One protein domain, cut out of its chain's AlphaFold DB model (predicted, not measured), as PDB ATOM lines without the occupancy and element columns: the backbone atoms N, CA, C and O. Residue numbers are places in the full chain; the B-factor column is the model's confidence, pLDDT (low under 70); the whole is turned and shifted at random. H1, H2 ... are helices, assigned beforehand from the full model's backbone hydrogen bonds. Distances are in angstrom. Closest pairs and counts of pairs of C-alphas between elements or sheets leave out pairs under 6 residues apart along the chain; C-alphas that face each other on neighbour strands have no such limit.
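This is residues 17 to 68 of the 71 residues of an uncharacterized protein of Calothrix sp. NIES-4101 (UniProt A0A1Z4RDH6). A helical hairpin, H1 folding back into H2, makes one side of this small domain; the short helix H3 packs on H1, and a winding link leads away to H4, which is set off at the other end, near H2 but crossing it steeply and far from the start of H1. The printed part has 52 residues with four named helices, in the order H1, H2, H3, H4 along the chain, and no named strand; the class is all helix. The whole is compact, with a radius of gyration of the C-alphas of 10.1 A, and the C-alphas span 28 by 21 by 20 A along their three main axes.

H1, residues 17 to 28, is the longest helix by residues and touches two others. H2, residues 33 to 41, touches H1, and the two form a hairpin; their closest C-alphas, those of Val 28 and Val 36, are 5.6 A apart. They run opposite ways at a shallow tilt of 33 degrees, only just short of steep. H3, residues 44 to 47, touches H1, with the closest C-alphas, those of Val 24 and Val 46, 6.1 A apart. H3 is close to H2 but not clearly touching it; their closest C-alphas, those of Tyr 39 and Leu 45, are 7.0 A apart. H4, residues 58 to 68, is close to H2 but not clearly touching it, with the closest C-alphas, those of Thr 35 and Cys 65, 7.1 A apart. H2 and H4 run the same way at a steep tilt of 60 degrees. H4 is apart from H1 and from H3. In H1 and H2 every O i to N i+4 pair is within hydrogen-bond range, in H4 6 of 7 are, and H3 is too short for such a pair.

H1 is 16.6 A from first to last C-alpha and begins with C-alpha 17 at (-27.827, -24.513, -0.760). H2 measures 12.3 A, with C-alpha 33 at (-46.912, -30.505, 4.396). H3, four residues, measures 4.9 A. H4 measures 15.9 A and ends with C-alpha 68 at (-41.986, -21.734, 17.679).

The two C-alphas farthest apart, those of Trp 17 and Ala 59, are 28.8 A apart. The printed part has no cut. The links from H1 to H2 and from H2 to H3 are tight, and the link from H3 to H4, with 10 residues, is short. The mean pLDDT of the printed part is 81.5. Nine residues are under 70, namely 58 to 59 and 62 to 68, which belong to H4, whose mean pLDDT is 65.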
ATOM      1  N   TRP A  17     -26.491 -24.679  -1.331       82.31
ATOM      2  CA  TRP A  17     -27.827 -24.513  -0.760       82.31
ATOM      3  C   TRP A  17     -28.801 -25.585  -1.264       82.31
ATOM      4  O   TRP A  17     -29.487 -26.203  -0.460       82.31
ATOM      5  N   LEU A  18     -28.777 -25.906  -2.561       86.44
ATOM      6  CA  LEU A  18     -29.677 -26.895  -3.154       86.44
ATOM      7  C   LEU A  18     -29.388 -28.308  -2.631       86.44
ATOM      8  O   LEU A  18     -30.308 -29.078  -2.366       86.44
ATOM      9  N   LYS A  19     -28.108 -28.638  -2.419       88.56
ATOM     10  CA  LYS A  19     -27.702 -29.906  -1.794       88.56
ATOM     11  C   LYS A  19     -28.226 -30.015  -0.360       88.56
ATOM     12  O   LYS A  19     -28.761 -31.055   0.009       88.56
ATOM     13  N   LYS A  20     -28.112 -28.941   0.428       87.50
ATOM     14  CA  LYS A  20     -28.624 -28.872   1.806       87.50
ATOM     15  C   LYS A  20     -30.143 -29.039   1.853       87.50
ATOM     16  O   LYS A  20     -30.634 -29.889   2.587       87.50
ATOM     17  N   THR A  21     -30.871 -28.306   1.012       88.94
ATOM     18  CA  THR A  21     -32.333 -28.404   0.909       88.94
ATOM     19  C   THR A  21     -32.778 -29.805   0.495       88.94
ATOM     20  O   THR A  21     -33.719 -30.339   1.070       88.94
ATOM     21  N   ALA A  22     -32.080 -30.442  -0.451       90.62
ATOM     22  CA  ALA A  22     -32.393 -31.805  -0.869       90.62
ATOM     23  C   ALA A  22     -32.207 -32.824   0.267       90.62
ATOM     24  O   ALA A  22     -33.044 -33.709   0.429       90.62
ATOM     25  N   ILE A  23     -31.145 -32.692   1.069       91.00
ATOM     26  CA  ILE A  23     -30.899 -33.557   2.234       91.00
ATOM     27  C   ILE A  23     -32.017 -33.396   3.270       91.00
ATOM     28  O   ILE A  23     -32.589 -34.393   3.712       91.00
ATOM     29  N   VAL A  24     -32.357 -32.150   3.610       92.00
ATOM     30  CA  VAL A  24     -33.440 -31.822   4.549       92.00
ATOM     31  C   VAL A  24     -34.754 -32.415   4.051       92.00
ATOM     32  O   VAL A  24     -35.392 -33.175   4.773       92.00
ATOM     33  N   TYR A  25     -35.110 -32.165   2.788       91.31
ATOM     34  CA  TYR A  25     -36.329 -32.692   2.183       91.31
ATOM     35  C   TYR A  25     -36.399 -34.218   2.254       91.31
ATOM     36  O   TYR A  25     -37.422 -34.762   2.651       91.31
ATOM     37  N   GLN A  26     -35.317 -34.936   1.930       91.25
ATOM     38  CA  GLN A  26     -35.311 -36.402   2.009       91.25
ATOM     39  C   GLN A  26     -35.589 -36.923   3.422       91.25
ATOM     40  O   GLN A  26     -36.238 -37.963   3.551       91.25
ATOM     41  N   LYS A  27     -35.131 -36.207   4.455       88.81
ATOM     42  CA  LYS A  27     -35.411 -36.540   5.852       88.81
ATOM     43  C   LYS A  27     -36.867 -36.278   6.220       88.81
ATOM     44  O   LYS A  27     -37.448 -37.122   6.877       88.81
ATOM     45  N   VAL A  28     -37.474 -35.180   5.769       90.00
ATOM     46  CA  VAL A  28     -38.812 -34.768   6.241       90.00
ATOM     47  C   VAL A  28     -39.967 -35.103   5.297       90.00
ATOM     48  O   VAL A  28     -41.111 -34.987   5.705       90.00
ATOM     49  N   LYS A  29     -39.720 -35.557   4.060       89.25
ATOM     50  CA  LYS A  29     -40.744 -35.748   3.001       89.25
ATOM     51  C   LYS A  29     -41.930 -36.664   3.342       89.25
ATOM     52  O   LYS A  29     -42.866 -36.736   2.556       89.25
ATOM     53  N   HIS A  30     -41.843 -37.445   4.415       87.31
ATOM     54  CA  HIS A  30     -42.901 -38.356   4.866       87.31
ATOM     55  C   HIS A  30     -43.762 -37.755   5.990       87.31
ATOM     56  O   HIS A  30     -44.726 -38.384   6.426       87.31
ATOM     57  N   LEU A  31     -43.396 -36.566   6.471       87.25
ATOM     58  CA  LEU A  31     -44.174 -35.763   7.402       87.25
ATOM     59  C   LEU A  31     -45.258 -34.991   6.639       87.25
ATOM     60  O   LEU A  31     -45.300 -35.001   5.408       87.25
ATOM     61  N   ASP A  32     -46.152 -34.344   7.375       88.56
ATOM     62  CA  ASP A  32     -47.178 -33.484   6.793       88.56
ATOM     63  C   ASP A  32     -46.577 -32.236   6.117       88.56
ATOM     64  O   ASP A  32     -45.451 -31.814   6.394       88.56
ATOM     65  N   ASP A  33     -47.355 -31.633   5.218       88.19
ATOM     66  CA  ASP A  33     -46.912 -30.505   4.396       88.19
ATOM     67  C   ASP A  33     -46.478 -29.279   5.214       88.19
ATOM     68  O   ASP A  33     -45.601 -28.531   4.769       88.19
ATOM     69  N   GLU A  34     -47.080 -29.031   6.381       88.12
ATOM     70  CA  GLU A  34     -46.725 -27.888   7.229       88.12
ATOM     71  C   GLU A  34     -45.375 -28.119   7.906       88.12
ATOM     72  O   GLU A  34     -44.490 -27.261   7.836       88.12
ATOM     73  N   THR A  35     -45.164 -29.316   8.445       86.06
ATOM     74  CA  THR A  35     -43.897 -29.744   9.037       86.06
ATOM     75  C   THR A  35     -42.766 -29.768   8.007       86.06
ATOM     76  O   THR A  35     -41.657 -29.295   8.276       86.06
ATOM     77  N   VAL A  36     -43.035 -30.245   6.787       89.31
ATOM     78  CA  VAL A  36     -42.069 -30.194   5.679       89.31
ATOM     79  C   VAL A  36     -41.678 -28.750   5.373       89.31
ATOM     80  O   VAL A  36     -40.487 -28.447   5.277       89.31
ATOM     81  N   LYS A  37     -42.652 -27.839   5.243       89.69
ATOM     82  CA  LYS A  37     -42.383 -26.413   4.988       89.69
ATOM     83  C   LYS A  37     -41.558 -25.786   6.108       89.69
ATOM     84  O   LYS A  37     -40.615 -25.058   5.810       89.69
ATOM     85  N   TYR A  38     -41.869 -26.101   7.364       89.12
ATOM     86  CA  TYR A  38     -41.134 -25.606   8.524       89.12
ATOM     87  C   TYR A  38     -39.658 -26.022   8.492       89.12
ATOM     88  O   TYR A  38     -38.777 -25.166   8.559       89.12
ATOM     89  N   TYR A  39     -39.353 -27.308   8.291       88.69
ATOM     90  CA  TYR A  39     -37.959 -27.767   8.242       88.69
ATOM     91  C   TYR A  39     -37.209 -27.316   6.986       88.69
ATOM     92  O   TYR A  39     -35.997 -27.123   7.040       88.69
ATOM     93  N   LEU A  40     -37.897 -27.101   5.862       90.25
ATOM     94  CA  LEU A  40     -37.280 -26.482   4.685       90.25
ATOM     95  C   LEU A  40     -36.948 -25.000   4.906       90.25
ATOM     96  O   LEU A  40     -35.964 -24.523   4.338       90.25
ATOM     97  N   ALA A  41     -37.735 -24.288   5.718       89.88
ATOM     98  CA  ALA A  41     -37.447 -22.918   6.142       89.88
ATOM     99  C   ALA A  41     -36.336 -22.849   7.209       89.88
ATOM    100  O   ALA A  41     -35.601 -21.864   7.248       89.88
ATOM    101  N   HIS A  42     -36.183 -23.910   8.009       88.38
ATOM    102  CA  HIS A  42     -35.193 -24.047   9.085       88.38
ATOM    103  C   HIS A  42     -34.280 -25.276   8.896       88.38
ATOM    104  O   HIS A  42     -34.282 -26.197   9.725       88.38
ATOM    105  N   PRO A  43     -33.499 -25.337   7.799       87.62
ATOM    106  CA  PRO A  43     -32.703 -26.513   7.455       87.62
ATOM    107  C   PRO A  43     -31.637 -26.862   8.507       87.62
ATOM    108  O   PRO A  43     -31.243 -28.023   8.606       87.62
ATOM    109  N   GLU A  44     -31.180 -25.899   9.309       87.62
ATOM    110  CA  GLU A  44     -30.239 -26.083  10.419       87.62
ATOM    111  C   GLU A  44     -30.727 -27.095  11.462       87.62
ATOM    112  O   GLU A  44     -29.932 -27.892  11.952       87.62
ATOM    113  N   LEU A  45     -32.037 -27.159  11.727       85.69
ATOM    114  CA  LEU A  45     -32.605 -28.084  12.716       85.69
ATOM    115  C   LEU A  45     -32.379 -29.549  12.327       85.69
ATOM    116  O   LEU A  45     -32.203 -30.410  13.189       85.69
ATOM    117  N   VAL A  46     -32.344 -29.812  11.020       86.06
ATOM    118  CA  VAL A  46     -32.103 -31.141  10.457       86.06
ATOM    119  C   VAL A  46     -30.613 -31.368  10.226       86.06
ATOM    120  O   VAL A  46     -30.093 -32.430  10.554       86.06
ATOM    121  N   LEU A  47     -29.914 -30.386   9.654       87.81
ATOM    122  CA  LEU A  47     -28.515 -30.536   9.250       87.81
ATOM    123  C   LEU A  47     -27.559 -30.616  10.445       87.81
ATOM    124  O   LEU A  47     -26.629 -31.419  10.394       87.81
ATOM    125  N   ASP A  48     -27.799 -29.855  11.515       85.88
ATOM    126  CA  ASP A  48     -26.929 -29.846  12.701       85.88
ATOM    127  C   ASP A  48     -27.051 -31.142  13.519       85.88
ATOM    128  O   ASP A  48     -26.156 -31.487  14.289       85.88
ATOM    129  N   ASN A  49     -28.142 -31.890  13.327       80.56
ATOM    130  CA  ASN A  49     -28.436 -33.132  14.036       80.56
ATOM    131  C   ASN A  49     -28.727 -34.296  13.077       80.56
ATOM    132  O   ASN A  49     -29.486 -35.190  13.431       80.56
ATOM    133  N   LEU A  50     -28.127 -34.326  11.882       79.75
ATOM    134  CA  LEU A  50     -28.518 -35.236  10.792       79.75
ATOM    135  C   LEU A  50     -28.610 -36.727  11.185       79.75
ATOM    136  O   LEU A  50     -29.502 -37.445  10.716       79.75
ATOM    137  N   ASP A  51     -27.700 -37.179  12.051       79.44
ATOM    138  CA  ASP A  51     -27.624 -38.562  12.544       79.44
ATOM    139  C   ASP A  51     -28.636 -38.870  13.656       79.44
ATOM    140  O   ASP A  51     -28.990 -40.026  13.873       79.44
ATOM    141  N   LYS A  52     -29.099 -37.838  14.368       77.00
ATOM    142  CA  LYS A  52     -30.021 -37.932  15.512       77.00
ATOM    143  C   LYS A  52     -31.424 -37.423  15.191       77.00
ATOM    144  O   LYS A  52     -32.305 -37.518  16.038       77.00
ATOM    145  N   PHE A  53     -31.609 -36.842  14.007       79.88
ATOM    146  CA  PHE A  53     -32.881 -36.329  13.539       79.88
ATOM    147  C   PHE A  53     -33.798 -37.513  13.237       79.88
ATOM    148  O   PHE A  53     -33.721 -38.127  12.167       79.88
ATOM    149  N   ASP A  54     -34.592 -37.846  14.249       77.69
ATOM    150  CA  ASP A  54     -35.555 -38.932  14.259       77.69
ATOM    151  C   ASP A  54     -36.947 -38.375  13.971       77.69
ATOM    152  O   ASP A  54     -37.546 -37.658  14.775       77.69
ATOM    153  N   THR A  55     -37.439 -38.698  12.785       72.00
ATOM    154  CA  THR A  55     -38.749 -38.287  12.294       72.00
ATOM    155  C   THR A  55     -39.865 -39.266  12.663       72.00
ATOM    156  O   THR A  55     -41.035 -38.975  12.415       72.00
ATOM    157  N   ASP A  56     -39.533 -40.405  13.278       72.69
ATOM    158  CA  ASP A  56     -40.518 -41.388  13.734       72.69
ATOM    159  C   ASP A  56     -41.119 -40.985  15.095       72.69
ATOM    160  O   ASP A  56     -42.224 -41.402  15.459       72.69
ATOM    161  N   ASN A  57     -40.450 -40.094  15.835       76.06
ATOM    162  CA  ASN A  57     -40.942 -39.543  17.095       76.06
ATOM    163  C   ASN A  57     -41.828 -38.299  16.886       76.06
ATOM    164  O   ASN A  57     -41.433 -37.166  17.177       76.06
ATOM    165  N   ARG A  58     -43.068 -38.516  16.428       66.88
ATOM    166  CA  ARG A  58     -44.063 -37.444  16.200       66.88
ATOM    167  C   ARG A  58     -44.253 -36.491  17.384       66.88
ATOM    168  O   ARG A  58     -44.380 -35.294  17.173       66.88
ATOM    169  N   ALA A  59     -44.210 -36.986  18.622       68.38
ATOM    170  CA  ALA A  59     -44.384 -36.138  19.805       68.38
ATOM    171  C   ALA A  59     -43.254 -35.103  19.974       68.38
ATOM    172  O   ALA A  59     -43.488 -34.009  20.494       68.38
ATOM    173  N   ALA A  60     -42.033 -35.434  19.543       71.50
ATOM    174  CA  ALA A  60     -40.911 -34.502  19.540       71.50
ATOM    175  C   ALA A  60     -41.050 -33.457  18.420       71.50
ATOM    176  O   ALA A  60     -40.803 -32.278  18.661       71.50
ATOM    177  N   ILE A  61     -41.506 -33.880  17.238       71.56
ATOM    178  CA  ILE A  61     -41.725 -33.015  16.067       71.56
ATOM    179  C   ILE A  61     -42.829 -31.991  16.341       71.56
ATOM    180  O   ILE A  61     -42.617 -30.795  16.150       71.56
ATOM    181  N   ASP A  62     -43.970 -32.440  16.870       67.38
ATOM    182  CA  ASP A  62     -45.093 -31.563  17.208       67.38
ATOM    183  C   ASP A  62     -44.682 -30.518  18.252       67.38
ATOM    184  O   ASP A  62     -45.051 -29.351  18.140       67.38
ATOM    185  N   ASN A  63     -43.865 -30.900  19.243       67.44
ATOM    186  CA  ASN A  63     -43.328 -29.959  20.227       67.44
ATOM    187  C   ASN A  63     -42.391 -28.922  19.600       67.44
ATOM    188  O   ASN A  63     -42.446 -27.756  19.988       67.44
ATOM    189  N   ASP A  64     -41.529 -29.326  18.669       66.31
ATOM    190  CA  ASP A  64     -40.558 -28.439  18.016       66.31
ATOM    191  C   ASP A  64     -41.235 -27.468  17.027       66.31
ATOM    192  O   ASP A  64     -40.826 -26.310  16.911       66.31
ATOM    193  N   CYS A  65     -42.326 -27.907  16.388       62.31
ATOM    194  CA  CYS A  65     -43.194 -27.090  15.539       62.31
ATOM    195  C   CYS A  65     -44.054 -26.109  16.370       62.31
ATOM    196  O   CYS A  65     -44.028 -24.895  16.151       62.31
ATOM    197  N   MET A  66     -44.752 -26.600  17.402       60.31
ATOM    198  CA  MET A  66     -45.660 -25.793  18.238       60.31
ATOM    199  C   MET A  66     -44.939 -24.779  19.131       60.31
ATOM    200  O   MET A  66     -45.444 -23.670  19.331       60.31
ATOM    201  N   LYS A  67     -43.744 -25.099  19.657       56.97
ATOM    202  CA  LYS A  67     -42.991 -24.158  20.507       56.97
ATOM    203  C   LYS A  67     -42.580 -22.881  19.782       56.97
ATOM    204  O   LYS A  67     -42.345 -21.885  20.460       56.97
ATOM    205  N   LYS A  68     -42.465 -22.895  18.448       52.06
ATOM    206  CA  LYS A  68     -41.986 -21.734  17.679       52.06
ATOM    207  C   LYS A  68     -43.069 -20.991  16.904       52.06
ATOM    208  O   LYS A  68     -42.861 -19.825  16.600       52.06
TER     209      LYS A  68